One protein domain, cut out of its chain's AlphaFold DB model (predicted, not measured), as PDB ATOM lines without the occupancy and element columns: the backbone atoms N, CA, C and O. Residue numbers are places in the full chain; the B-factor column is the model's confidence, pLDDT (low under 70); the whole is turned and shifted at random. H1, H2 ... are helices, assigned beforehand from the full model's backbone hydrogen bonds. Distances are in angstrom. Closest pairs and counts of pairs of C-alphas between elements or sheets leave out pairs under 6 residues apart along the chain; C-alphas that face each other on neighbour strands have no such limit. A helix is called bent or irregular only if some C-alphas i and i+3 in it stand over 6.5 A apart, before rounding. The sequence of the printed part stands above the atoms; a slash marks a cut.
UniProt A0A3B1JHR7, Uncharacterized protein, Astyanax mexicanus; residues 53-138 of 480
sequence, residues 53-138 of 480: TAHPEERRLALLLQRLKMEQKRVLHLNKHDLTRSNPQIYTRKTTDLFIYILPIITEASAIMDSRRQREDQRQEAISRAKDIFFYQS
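This is residues 53 to 138 of the 480 residues of an uncharacterized protein of Astyanax mexicanus (UniProt A0A3B1JHR7). Picture a long helical hairpin with unequal arms: the shorter helix H1 folds back beside part of the much longer H2, and the two spread apart towards the link that joins them. At the other end residues 117 to 138 stick out alone as an arm, of which 117 to 137 belong to H2. The printed part has 86 residues with two named helices, H1 then H2, and no named strand; the class is all helix. The whole is extended, a rod spanning 78 by 27 by 14 A, with a radius of gyration of the C-alphas of 22.3 A.

Begin at Thr 53, then find C-alpha 56 at (-50.798, 10.699, 1.445), where H1, residues 56 to 81, begins; it runs 38.4 A to C-alpha 81 at (-43.364, -9.430, -30.386). After six residues, look for H2, residues 88 to 137, which runs 72.6 A to C-alpha 137 at (-44.549, 11.895, 38.705). Near residue 102 you will find a kink of 26 degrees in H2. H2 is neither bent nor irregular, but only just: C-alphas 101 and 104 are 6.3 A apart.

Look at Leu 64 and Ile 105, where H1 and H2 touch; their C-alphas, the closest of the two helices, are 6.6 A apart. H1 touches with residues 57 to 68 alone, and H2 with residues 102 to 112 alone. Their lines stand at a shallow tilt of 20 degrees, opposite ways, and the two form a helical hairpin. Along the backbones, 20 of 22 O i to N i+4 pairs in H1 and 42 of 46 in H2 are within hydrogen-bond range.

The C-alphas of Arg 85 and Ser 138 are the two farthest apart, at 78.4 A. The printed part has no cut, and the link from H1 to H2 is short. Residues 76 to 93 stand free, of which 76 to 81 belong to H1 and 88 to 93 to H2. The mean pLDDT of the printed part is 76.2; in the B-factor column, residues 53 to 55 and 75 to 98 of this model are under 70.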
ATOM      1  N   THR A  53     -59.159   7.733   3.052       53.41
ATOM      2  CA  THR A  53     -58.514   7.889   4.381       53.41
ATOM      3  C   THR A  53     -57.057   7.422   4.455       53.41
ATOM      4  O   THR A  53     -56.407   7.654   5.470       53.41
ATOM      5  N   ALA A  54     -56.511   6.824   3.391       54.69
ATOM      6  CA  ALA A  54     -55.104   6.421   3.355       54.69
ATOM      7  C   ALA A  54     -54.175   7.643   3.454       54.69
ATOM      8  O   ALA A  54     -54.439   8.663   2.798       54.69
ATOM      9  N   HIS A  55     -53.103   7.529   4.250       67.62
ATOM     10  CA  HIS A  55     -52.098   8.581   4.434       67.62
ATOM     11  C   HIS A  55     -51.520   8.971   3.057       67.62
ATOM     12  O   HIS A  55     -51.336   8.089   2.212       67.62
ATOM     13  N   PRO A  56     -51.239  10.256   2.775       74.00
ATOM     14  CA  PRO A  56     -50.798  10.699   1.445       74.00
ATOM     15  C   PRO A  56     -49.599   9.911   0.894       74.00
ATOM     16  O   PRO A  56     -49.506   9.676  -0.308       74.00
ATOM     17  N   GLU A  57     -48.723   9.417   1.767       70.38
ATOM     18  CA  GLU A  57     -47.586   8.564   1.399       70.38
ATOM     19  C   GLU A  57     -47.965   7.115   1.078       70.38
ATOM     20  O   GLU A  57     -47.341   6.510   0.215       70.38
ATOM     21  N   GLU A  58     -49.003   6.557   1.704       73.69
ATOM     22  CA  GLU A  58     -49.527   5.230   1.349       73.69
ATOM     23  C   GLU A  58     -50.197   5.271  -0.023       73.69
ATOM     24  O   GLU A  58     -50.027   4.357  -0.826       73.69
ATOM     25  N   ARG A  59     -50.881   6.380  -0.338       78.25
ATOM     26  CA  ARG A  59     -51.374   6.639  -1.697       78.25
ATOM     27  C   ARG A  59     -50.217   6.782  -2.680       78.25
ATOM     28  O   ARG A  59     -50.277   6.214  -3.764       78.25
ATOM     29  N   ARG A  60     -49.150   7.490  -2.299       78.38
ATOM     30  CA  ARG A  60     -47.951   7.668  -3.131       78.38
ATOM     31  C   ARG A  60     -47.239   6.336  -3.393       78.38
ATOM     32  O   ARG A  60     -46.964   6.028  -4.545       78.38
ATOM     33  N   LEU A  61     -47.042   5.499  -2.374       77.56
ATOM     34  CA  LEU A  61     -46.494   4.144  -2.514       77.56
ATOM     35  C   LEU A  61     -47.402   3.235  -3.355       77.56
ATOM     36  O   LEU A  61     -46.904   2.499  -4.204       77.56
ATOM     37  N   ALA A  62     -48.723   3.307  -3.173       78.62
ATOM     38  CA  ALA A  62     -49.677   2.550  -3.981       78.62
ATOM     39  C   ALA A  62     -49.633   2.966  -5.463       78.62
ATOM     40  O   ALA A  62     -49.626   2.100  -6.340       78.62
ATOM     41  N   LEU A  63     -49.526   4.269  -5.746       81.88
ATOM     42  CA  LEU A  63     -49.359   4.803  -7.100       81.88
ATOM     43  C   LEU A  63     -48.015   4.389  -7.717       81.88
ATOM     44  O   LEU A  63     -47.982   3.994  -8.882       81.88
ATOM     45  N   LEU A  64     -46.921   4.416  -6.949       80.25
ATOM     46  CA  LEU A  64     -45.610   3.938  -7.403       80.25
ATOM     47  C   LEU A  64     -45.639   2.435  -7.714       80.25
ATOM     48  O   LEU A  64     -45.179   2.028  -8.776       80.25
ATOM     49  N   LEU A  65     -46.259   1.615  -6.857       80.94
ATOM     50  CA  LEU A  65     -46.458   0.181  -7.100       80.94
ATOM     51  C   LEU A  65     -47.322  -0.084  -8.337       80.94
ATOM     52  O   LEU A  65     -47.037  -0.999  -9.110       80.94
ATOM     53  N   GLN A  66     -48.372   0.708  -8.549       82.81
ATOM     54  CA  GLN A  66     -49.223   0.604  -9.732       82.81
ATOM     55  C   GLN A  66     -48.456   0.985 -11.005       82.81
ATOM     56  O   GLN A  66     -48.548   0.275 -12.007       82.81
ATOM     57  N   ARG A  67     -47.636   2.043 -10.954       80.75
ATOM     58  CA  ARG A  67     -46.749   2.463 -12.049       80.75
ATOM     59  C   ARG A  67     -45.713   1.387 -12.381       80.75
ATOM     60  O   ARG A  67     -45.532   1.060 -13.548       80.75
ATOM     61  N   LEU A  68     -45.118   0.771 -11.362       78.69
ATOM     62  CA  LEU A  68     -44.140  -0.308 -11.510       78.69
ATOM     63  C   LEU A  68     -44.780  -1.562 -12.134       78.69
ATOM     64  O   LEU A  68     -44.217  -2.147 -13.056       78.69
ATOM     65  N   LYS A  69     -46.007  -1.919 -11.728       81.06
ATOM     66  CA  LYS A  69     -46.791  -3.001 -12.360       81.06
ATOM     67  C   LYS A  69     -47.149  -2.706 -13.821       81.06
ATOM     68  O   LYS A  69     -47.167  -3.626 -14.638       81.06
ATOM     69  N   MET A  70     -47.456  -1.453 -14.160       80.44
ATOM     70  CA  MET A  70     -47.747  -1.045 -15.540       80.44
ATOM     71  C   MET A  70     -46.502  -1.132 -16.428       80.44
ATOM     72  O   MET A  70     -46.592  -1.657 -17.536       80.44
ATOM     73  N   GLU A  71     -45.339  -0.704 -15.933       75.81
ATOM     74  CA  GLU A  71     -44.076  -0.837 -16.668       75.81
ATOM     75  C   GLU A  71     -43.636  -2.299 -16.810       75.81
ATOM     76  O   GLU A  71     -43.277  -2.728 -17.905       75.81
ATOM     77  N   GLN A  72     -43.790  -3.126 -15.769       73.38
ATOM     78  CA  GLN A  72     -43.569  -4.575 -15.879       73.38
ATOM     79  C   GLN A  72     -44.452  -5.213 -16.964       73.38
ATOM     80  O   GLN A  72     -43.971  -6.016 -17.763       73.38
ATOM     81  N   LYS A  73     -45.735  -4.829 -17.048       77.00
ATOM     82  CA  LYS A  73     -46.637  -5.296 -18.113       77.00
ATOM     83  C   LYS A  73     -46.211  -4.813 -19.502       77.00
ATOM     84  O   LYS A  73     -46.300  -5.601 -20.441       77.00
ATOM     85  N   ARG A  74     -45.742  -3.566 -19.649       71.75
ATOM     86  CA  ARG A  74     -45.227  -3.024 -20.925       71.75
ATOM     87  C   ARG A  74     -44.012  -3.805 -21.423       71.75
ATOM     88  O   ARG A  74     -43.983  -4.198 -22.585       71.75
ATOM     89  N   VAL A  75     -43.068  -4.107 -20.536       68.06
ATOM     90  CA  VAL A  75     -41.881  -4.918 -20.855       68.06
ATOM     91  C   VAL A  75     -42.266  -6.338 -21.267       68.06
ATOM     92  O   VAL A  75     -41.784  -6.843 -22.278       68.06
ATOM     93  N   LEU A  76     -43.182  -6.973 -20.528       67.88
ATOM     94  CA  LEU A  76     -43.670  -8.316 -20.854       67.88
ATOM     95  C   LEU A  76     -44.435  -8.361 -22.190       67.88
ATOM     96  O   LEU A  76     -44.371  -9.372 -22.887       67.88
ATOM     97  N   HIS A  77     -45.129  -7.281 -22.573       64.56
ATOM     98  CA  HIS A  77     -45.799  -7.171 -23.874       64.56
ATOM     99  C   HIS A  77     -44.821  -6.954 -25.036       64.56
ATOM    100  O   HIS A  77     -44.997  -7.565 -26.088       64.56
ATOM    101  N   LEU A  78     -43.773  -6.143 -24.845       58.31
ATOM    102  CA  LEU A  78     -42.713  -5.938 -25.841       58.31
ATOM    103  C   LEU A  78     -41.918  -7.230 -26.104       58.31
ATOM    104  O   LEU A  78     -41.574  -7.519 -27.246       58.31
ATOM    105  N   ASN A  79     -41.718  -8.068 -25.082       54.97
ATOM    106  CA  ASN A  79     -41.050  -9.365 -25.234       54.97
ATOM    107  C   ASN A  79     -41.847 -10.403 -26.042       54.97
ATOM    108  O   ASN A  79     -41.247 -11.343 -26.558       54.97
ATOM    109  N   LYS A  80     -43.171 -10.256 -26.193       55.31
ATOM    110  CA  LYS A  80     -43.981 -11.190 -26.997       55.31
ATOM    111  C   LYS A  80     -43.872 -10.956 -28.509       55.31
ATOM    112  O   LYS A  80     -44.135 -11.889 -29.258       55.31
ATOM    113  N   HIS A  81     -43.477  -9.760 -28.956       51.69
ATOM    114  CA  HIS A  81     -43.364  -9.430 -30.386       51.69
ATOM    115  C   HIS A  81     -41.944  -9.568 -30.967       51.69
ATOM    116  O   HIS A  81     -41.813  -9.673 -32.182       51.69
ATOM    117  N   ASP A  82     -40.902  -9.654 -30.133       50.81
ATOM    118  CA  ASP A  82     -39.495  -9.613 -30.582       50.81
ATOM    119  C   ASP A  82     -38.756 -10.971 -30.528       50.81
ATOM    120  O   ASP A  82     -37.543 -11.038 -30.730       50.81
ATOM    121  N   LEU A  83     -39.465 -12.083 -30.301       51.28
ATOM    122  CA  LEU A  83     -38.876 -13.428 -30.160       51.28
ATOM    123  C   LEU A  83     -38.304 -14.045 -31.460       51.28
ATOM    124  O   LEU A  83     -37.880 -15.197 -31.437       51.28
ATOM    125  N   THR A  84     -38.235 -13.314 -32.582       51.66
ATOM    126  CA  THR A  84     -37.745 -13.850 -33.874       51.66
ATOM    127  C   THR A  84     -36.473 -13.208 -34.443       51.66
ATOM    128  O   THR A  84     -36.028 -13.625 -35.510       51.66
ATOM    129  N   ARG A  85     -35.798 -12.268 -33.759       51.53
ATOM    130  CA  ARG A  85     -34.471 -11.773 -34.200       51.53
ATOM    131  C   ARG A  85     -33.505 -11.573 -33.034       51.53
ATOM    132  O   ARG A  85     -33.498 -10.542 -32.368       51.53
ATOM    133  N   SER A  86     -32.634 -12.556 -32.827       48.25
ATOM    134  CA  SER A  86     -31.501 -12.495 -31.904       48.25
ATOM    135  C   SER A  86     -30.445 -11.491 -32.393       48.25
ATOM    136  O   SER A  86     -29.565 -11.845 -33.174       48.25
ATOM    137  N   ASN A  87     -30.526 -10.237 -31.935       49.53
ATOM    138  CA  ASN A  87     -29.440  -9.261 -32.059       49.53
ATOM    139  C   ASN A  87     -29.042  -8.736 -30.658       49.53
ATOM    140  O   ASN A  87     -29.802  -7.974 -30.051       49.53
ATOM    141  N   PRO A  88     -27.879  -9.142 -30.113       55.78
ATOM    142  CA  PRO A  88     -27.506  -8.903 -28.714       55.78
ATOM    143  C   PRO A  88     -27.322  -7.422 -28.327       55.78
ATOM    144  O   PRO A  88     -27.386  -7.102 -27.142       55.78
ATOM    145  N   GLN A  89     -27.178  -6.491 -29.281       55.47
ATOM    146  CA  GLN A  89     -27.084  -5.049 -28.980       55.47
ATOM    147  C   GLN A  89     -28.427  -4.361 -28.664       55.47
ATOM    148  O   GLN A  89     -28.442  -3.298 -28.043       55.47
ATOM    149  N   ILE A  90     -29.565  -4.936 -29.065       56.81
ATOM    150  CA  ILE A  90     -30.892  -4.345 -28.798       56.81
ATOM    151  C   ILE A  90     -31.358  -4.690 -27.377       56.81
ATOM    152  O   ILE A  90     -32.028  -3.889 -26.722       56.81
ATOM    153  N   TYR A  91     -30.957  -5.860 -26.874       54.38
ATOM    154  CA  TYR A  91     -31.296  -6.319 -25.528       54.38
ATOM    155  C   TYR A  91     -30.610  -5.480 -24.441       54.38
ATOM    156  O   TYR A  91     -31.264  -5.100 -23.474       54.38
ATOM    157  N   THR A  92     -29.337  -5.111 -24.628       56.56
ATOM    158  CA  THR A  92     -28.580  -4.325 -23.639       56.56
ATOM    159  C   THR A  92     -29.126  -2.905 -23.469       56.56
ATOM    160  O   THR A  92     -29.279  -2.458 -22.334       56.56
ATOM    161  N   ARG A  93     -29.527  -2.226 -24.558       59.94
ATOM    162  CA  ARG A  93     -30.164  -0.892 -24.493       59.94
ATOM    163  C   ARG A  93     -31.536  -0.917 -23.813       59.94
ATOM    164  O   ARG A  93     -31.811  -0.094 -22.947       59.94
ATOM    165  N   LYS A  94     -32.376  -1.909 -24.128       60.56
ATOM    166  CA  LYS A  94     -33.700  -2.045 -23.495       60.56
ATOM    167  C   LYS A  94     -33.595  -2.345 -21.993       60.56
ATOM    168  O   LYS A  94     -34.414  -1.859 -21.217       60.56
ATOM    169  N   THR A  95     -32.580  -3.101 -21.562       60.44
ATOM    170  CA  THR A  95     -32.337  -3.350 -20.131       60.44
ATOM    171  C   THR A  95     -31.801  -2.126 -19.390       60.44
ATOM    172  O   THR A  95     -32.199  -1.904 -18.247       60.44
ATOM    173  N   THR A  96     -30.950  -1.306 -20.021       64.75
ATOM    174  CA  THR A  96     -30.457  -0.063 -19.408       64.75
ATOM    175  C   THR A  96     -31.561   0.980 -19.285       64.75
ATOM    176  O   THR A  96     -31.678   1.604 -18.233       64.75
ATOM    177  N   ASP A  97     -32.429   1.100 -20.291       66.50
ATOM    178  CA  ASP A  97     -33.570   2.019 -20.248       66.50
ATOM    179  C   ASP A  97     -34.543   1.630 -19.129       66.50
ATOM    180  O   ASP A  97     -35.001   2.479 -18.365       66.50
ATOM    181  N   LEU A  98     -34.793   0.331 -18.943       68.69
ATOM    182  CA  LEU A  98     -35.648  -0.139 -17.858       68.69
ATOM    183  C   LEU A  98     -35.055   0.152 -16.469       68.69
ATOM    184  O   LEU A  98     -35.781   0.534 -15.551       68.69
ATOM    185  N   PHE A  99     -33.736   0.022 -16.319       73.94
ATOM    186  CA  PHE A  99     -33.036   0.388 -15.087       73.94
ATOM    187  C   PHE A  99     -33.149   1.887 -14.783       73.94
ATOM    188  O   PHE A  99     -33.400   2.243 -13.633       73.94
ATOM    189  N   ILE A 100     -33.049   2.751 -15.802       78.50
ATOM    190  CA  ILE A 100     -33.198   4.210 -15.661       78.50
ATOM    191  C   ILE A 100     -34.592   4.583 -15.132       78.50
ATOM    192  O   ILE A 100     -34.708   5.507 -14.329       78.50
ATOM    193  N   TYR A 101     -35.645   3.854 -15.515       74.75
ATOM    194  CA  TYR A 101     -37.008   4.127 -15.041       74.75
ATOM    195  C   TYR A 101     -37.358   3.465 -13.700       74.75
ATOM    196  O   TYR A 101     -38.148   4.023 -12.937       74.75
ATOM    197  N   ILE A 102     -36.789   2.297 -13.383       78.56
ATOM    198  CA  ILE A 102     -37.104   1.559 -12.148       78.56
ATOM    199  C   ILE A 102     -36.292   2.069 -10.947       78.56
ATOM    200  O   ILE A 102     -36.847   2.168  -9.851       78.56
ATOM    201  N   LEU A 103     -35.015   2.429 -11.132       81.00
ATOM    202  CA  LEU A 103     -34.145   2.907 -10.048       81.00
ATOM    203  C   LEU A 103     -34.740   4.103  -9.279       81.00
ATOM    204  O   LEU A 103     -34.818   4.002  -8.055       81.00
ATOM    205  N   PRO A 104     -35.244   5.172  -9.934       85.62
ATOM    206  CA  PRO A 104     -35.857   6.306  -9.243       85.62
ATOM    207  C   PRO A 104     -37.061   5.905  -8.386       85.62
ATOM    208  O   PRO A 104     -37.234   6.407  -7.277       85.62
ATOM    209  N   ILE A 105     -37.874   4.959  -8.873       80.56
ATOM    210  CA  ILE A 105     -39.060   4.476  -8.156       80.56
ATOM    211  C   ILE A 105     -38.649   3.687  -6.906       80.56
ATOM    212  O   ILE A 105     -39.264   3.844  -5.852       80.56
ATOM    213  N   ILE A 106     -37.597   2.868  -6.999       82.38
ATOM    214  CA  ILE A 106     -37.055   2.124  -5.855       82.38
ATOM    215  C   ILE A 106     -36.432   3.081  -4.833       82.38
ATOM    216  O   ILE A 106     -36.695   2.930  -3.642       82.38
ATOM    217  N   THR A 107     -35.670   4.086  -5.276       84.06
ATOM    218  CA  THR A 107     -35.066   5.080  -4.372       84.06
ATOM    219  C   THR A 107     -36.109   5.958  -3.685       84.06
ATOM    220  O   THR A 107     -35.967   6.290  -2.511       84.06
ATOM    221  N   GLU A 108     -37.191   6.314  -4.383       85.38
ATOM    222  CA  GLU A 108     -38.294   7.068  -3.782       85.38
ATOM    223  C   GLU A 108     -39.043   6.200  -2.758       85.38
ATOM    224  O   GLU A 108     -39.340   6.653  -1.654       85.38
ATOM    225  N   ALA A 109     -39.275   4.920  -3.069       80.06
ATOM    226  CA  ALA A 109     -39.881   3.979  -2.132       80.06
ATOM    227  C   ALA A 109     -39.003   3.728  -0.889       80.06
ATOM    228  O   ALA A 109     -39.537   3.678   0.221       80.06
ATOM    229  N   SER A 110     -37.676   3.613  -1.036       84.75
ATOM    230  CA  SER A 110     -36.762   3.449   0.104       84.75
ATOM    231  C   SER A 110     -36.729   4.698   0.985       84.75
ATOM    232  O   SER A 110     -36.854   4.579   2.200       84.75
ATOM    233  N   ALA A 111     -36.685   5.895   0.392       87.31
ATOM    234  CA  ALA A 111     -36.725   7.156   1.134       87.31
ATOM    235  C   ALA A 111     -38.021   7.324   1.948       87.31
ATOM    236  O   ALA A 111     -37.985   7.789   3.091       87.31
ATOM    237  N   ILE A 112     -39.170   6.907   1.398       85.81
ATOM    238  CA  ILE A 112     -40.455   6.906   2.119       85.81
ATOM    239  C   ILE A 112     -40.421   5.905   3.287       85.81
ATOM    240  O   ILE A 112     -40.891   6.221   4.383       85.81
ATOM    241  N   MET A 113     -39.846   4.715   3.087       81.50
ATOM    242  CA  MET A 113     -39.720   3.693   4.133       81.50
ATOM    243  C   MET A 113     -38.776   4.116   5.266       81.50
ATOM    244  O   MET A 113     -39.108   3.916   6.434       81.50
ATOM    245  N   ASP A 114     -37.646   4.747   4.955       88.31
ATOM    246  CA  ASP A 114     -36.708   5.248   5.965       88.31
ATOM    247  C   ASP A 114     -37.288   6.446   6.729       88.31
ATOM    248  O   ASP A 114     -37.211   6.501   7.957       88.31
ATOM    249  N   SER A 115     -38.000   7.341   6.037       86.19
ATOM    250  CA  SER A 115     -38.747   8.437   6.672       86.19
ATOM    251  C   SER A 115     -39.875   7.925   7.579       86.19
ATOM    252  O   SER A 115     -40.265   8.585   8.545       86.19
ATOM    253  N   ARG A 116     -40.444   6.750   7.278       85.75
ATOM    254  CA  ARG A 116     -41.419   6.075   8.146       85.75
ATOM    255  C   ARG A 116     -40.745   5.485   9.384       85.75
ATOM    256  O   ARG A 116     -41.263   5.681  10.477       85.75
ATOM    257  N   ARG A 117     -39.590   4.828   9.229       89.94
ATOM    258  CA  ARG A 117     -38.796   4.295  10.353       89.94
ATOM    259  C   ARG A 117     -38.403   5.391  11.337       89.94
ATOM    260  O   ARG A 117     -38.722   5.270  12.509       89.94
ATOM    261  N   GLN A 118     -37.850   6.503  10.853       89.06
ATOM    262  CA  GLN A 118     -37.465   7.630  11.711       89.06
ATOM    263  C   GLN A 118     -38.645   8.210  12.503       89.06
ATOM    264  O   GLN A 118     -38.498   8.552  13.674       89.06
ATOM    265  N   ARG A 119     -39.834   8.304  11.893       86.25
ATOM    266  CA  ARG A 119     -41.050   8.742  12.599       86.25
ATOM    267  C   ARG A 119     -41.509   7.732  13.647       86.25
ATOM    268  O   ARG A 119     -41.975   8.139  14.708       86.25
ATOM    269  N   GLU A 120     -41.386   6.438  13.365       89.25
ATOM    270  CA  GLU A 120     -41.683   5.376  14.330       89.25
ATOM    271  C   GLU A 120     -40.699   5.420  15.512       89.25
ATOM    272  O   GLU A 120     -41.134   5.345  16.659       89.25
ATOM    273  N   ASP A 121     -39.409   5.647  15.253       92.69
ATOM    274  CA  ASP A 121     -38.369   5.783  16.280       92.69
ATOM    275  C   ASP A 121     -38.610   7.017  17.158       92.69
ATOM    276  O   ASP A 121     -38.645   6.911  18.384       92.69
ATOM    277  N   GLN A 122     -38.888   8.175  16.549       92.50
ATOM    278  CA  GLN A 122     -39.256   9.394  17.279       92.50
ATOM    279  C   GLN A 122     -40.518   9.196  18.118       92.50
ATOM    280  O   GLN A 122     -40.621   9.694  19.239       92.50
ATOM    281  N   ARG A 123     -41.497   8.450  17.596       93.25
ATOM    282  CA  ARG A 123     -42.713   8.113  18.334       93.25
ATOM    283  C   ARG A 123     -42.406   7.197  19.518       93.25
ATOM    284  O   ARG A 123     -42.941   7.430  20.599       93.25
ATOM    285  N   GLN A 124     -41.572   6.175  19.338       94.25
ATOM    286  CA  GLN A 124     -41.149   5.275  20.416       94.25
ATOM    287  C   GLN A 124     -40.378   6.032  21.500       94.25
ATOM    288  O   GLN A 124     -40.657   5.846  22.683       94.25
ATOM    289  N   GLU A 125     -39.483   6.937  21.110       95.50
ATOM    290  CA  GLU A 125     -38.736   7.791  22.032       95.50
ATOM    291  C   GLU A 125     -39.649   8.781  22.771       95.50
ATOM    292  O   GLU A 125     -39.538   8.972  23.981       95.50
ATOM    293  N   ALA A 126     -40.619   9.384  22.081       94.25
ATOM    294  CA  ALA A 126     -41.615  10.230  22.731       94.25
ATOM    295  C   ALA A 126     -42.447   9.431  23.749       94.25
ATOM    296  O   ALA A 126     -42.727   9.917  24.847       94.25
ATOM    297  N   ILE A 127     -42.804   8.185  23.418       94.25
ATOM    298  CA  ILE A 127     -43.513   7.275  24.326       94.25
ATOM    299  C   ILE A 127     -42.630   6.885  25.518       94.25
ATOM    300  O   ILE A 127     -43.141   6.843  26.637       94.25
ATOM    301  N   SER A 128     -41.338   6.602  25.326       94.88
ATOM    302  CA  SER A 128     -40.432   6.257  26.430       94.88
ATOM    303  C   SER A 128     -40.232   7.441  27.373       94.88
ATOM    304  O   SER A 128     -40.467   7.302  28.571       94.88
ATOM    305  N   ARG A 129     -39.954   8.636  26.840       94.12
ATOM    306  CA  ARG A 129     -39.845   9.872  27.632       94.12
ATOM    307  C   ARG A 129     -41.132  10.162  28.404       94.12
ATOM    308  O   ARG A 129     -41.080  10.517  29.579       94.12
ATOM    309  N   ALA A 130     -42.297   9.980  27.777       94.31
ATOM    310  CA  ALA A 130     -43.578  10.139  28.460       94.31
ATOM    311  C   ALA A 130     -43.737   9.126  29.607       94.31
ATOM    312  O   ALA A 130     -44.150   9.512  30.700       94.31
ATOM    313  N   LYS A 131     -43.373   7.853  29.395       96.38
ATOM    314  CA  LYS A 131     -43.388   6.823  30.447       96.38
ATOM    315  C   LYS A 131     -42.471   7.186  31.614       96.38
ATOM    316  O   LYS A 131     -42.901   7.041  32.755       96.38
ATOM    317  N   ASP A 132     -41.274   7.701  31.346       92.56
ATOM    318  CA  ASP A 132     -40.339   8.128  32.390       92.56
ATOM    319  C   ASP A 132     -40.915   9.286  33.207       92.56
ATOM    320  O   ASP A 132     -40.923   9.243  34.438       92.56
ATOM    321  N   ILE A 133     -41.481  10.295  32.540       92.88
ATOM    322  CA  ILE A 133     -42.138  11.421  33.214       92.88
ATOM    323  C   ILE A 133     -43.290  10.917  34.092       92.88
ATOM    324  O   ILE A 133     -43.356  11.275  35.267       92.88
ATOM    325  N   PHE A 134     -44.161  10.046  33.569       91.56
ATOM    326  CA  PHE A 134     -45.250   9.451  34.350       91.56
ATOM    327  C   PHE A 134     -44.733   8.631  35.539       91.56
ATOM    328  O   PHE A 134     -45.295   8.710  36.636       91.56
ATOM    329  N   PHE A 135     -43.646   7.881  35.358       93.12
ATOM    330  CA  PHE A 135     -43.009   7.114  36.422       93.12
ATOM    331  C   PHE A 135     -42.486   8.027  37.540       93.12
ATOM    332  O   PHE A 135     -42.822   7.817  38.708       93.12
ATOM    333  N   TYR A 136     -41.747   9.088  37.202       88.25
ATOM    334  CA  TYR A 136     -41.217  10.046  38.179       88.25
ATOM    335  C   TYR A 136     -42.287  10.937  38.821       88.25
ATOM    336  O   TYR A 136     -42.098  11.398  39.947       88.25
ATOM    337  N   GLN A 137     -43.413  11.165  38.143       87.94
ATOM    338  CA  GLN A 137     -44.549  11.895  38.705       87.94
ATOM    339  C   GLN A 137     -45.371  11.062  39.688       87.94
ATOM    340  O   GLN A 137     -46.078  11.651  40.512       87.94
ATOM    341  N   SER A 138     -45.274   9.729  39.638       93.31
ATOM    342  CA  SER A 138     -46.007   8.851  40.548       93.31
ATOM    343  C   SER A 138     -45.689   9.173  42.015       93.31
ATOM    344  O   SER A 138     -44.533   9.339  42.411       93.31
TER     345      SER A 138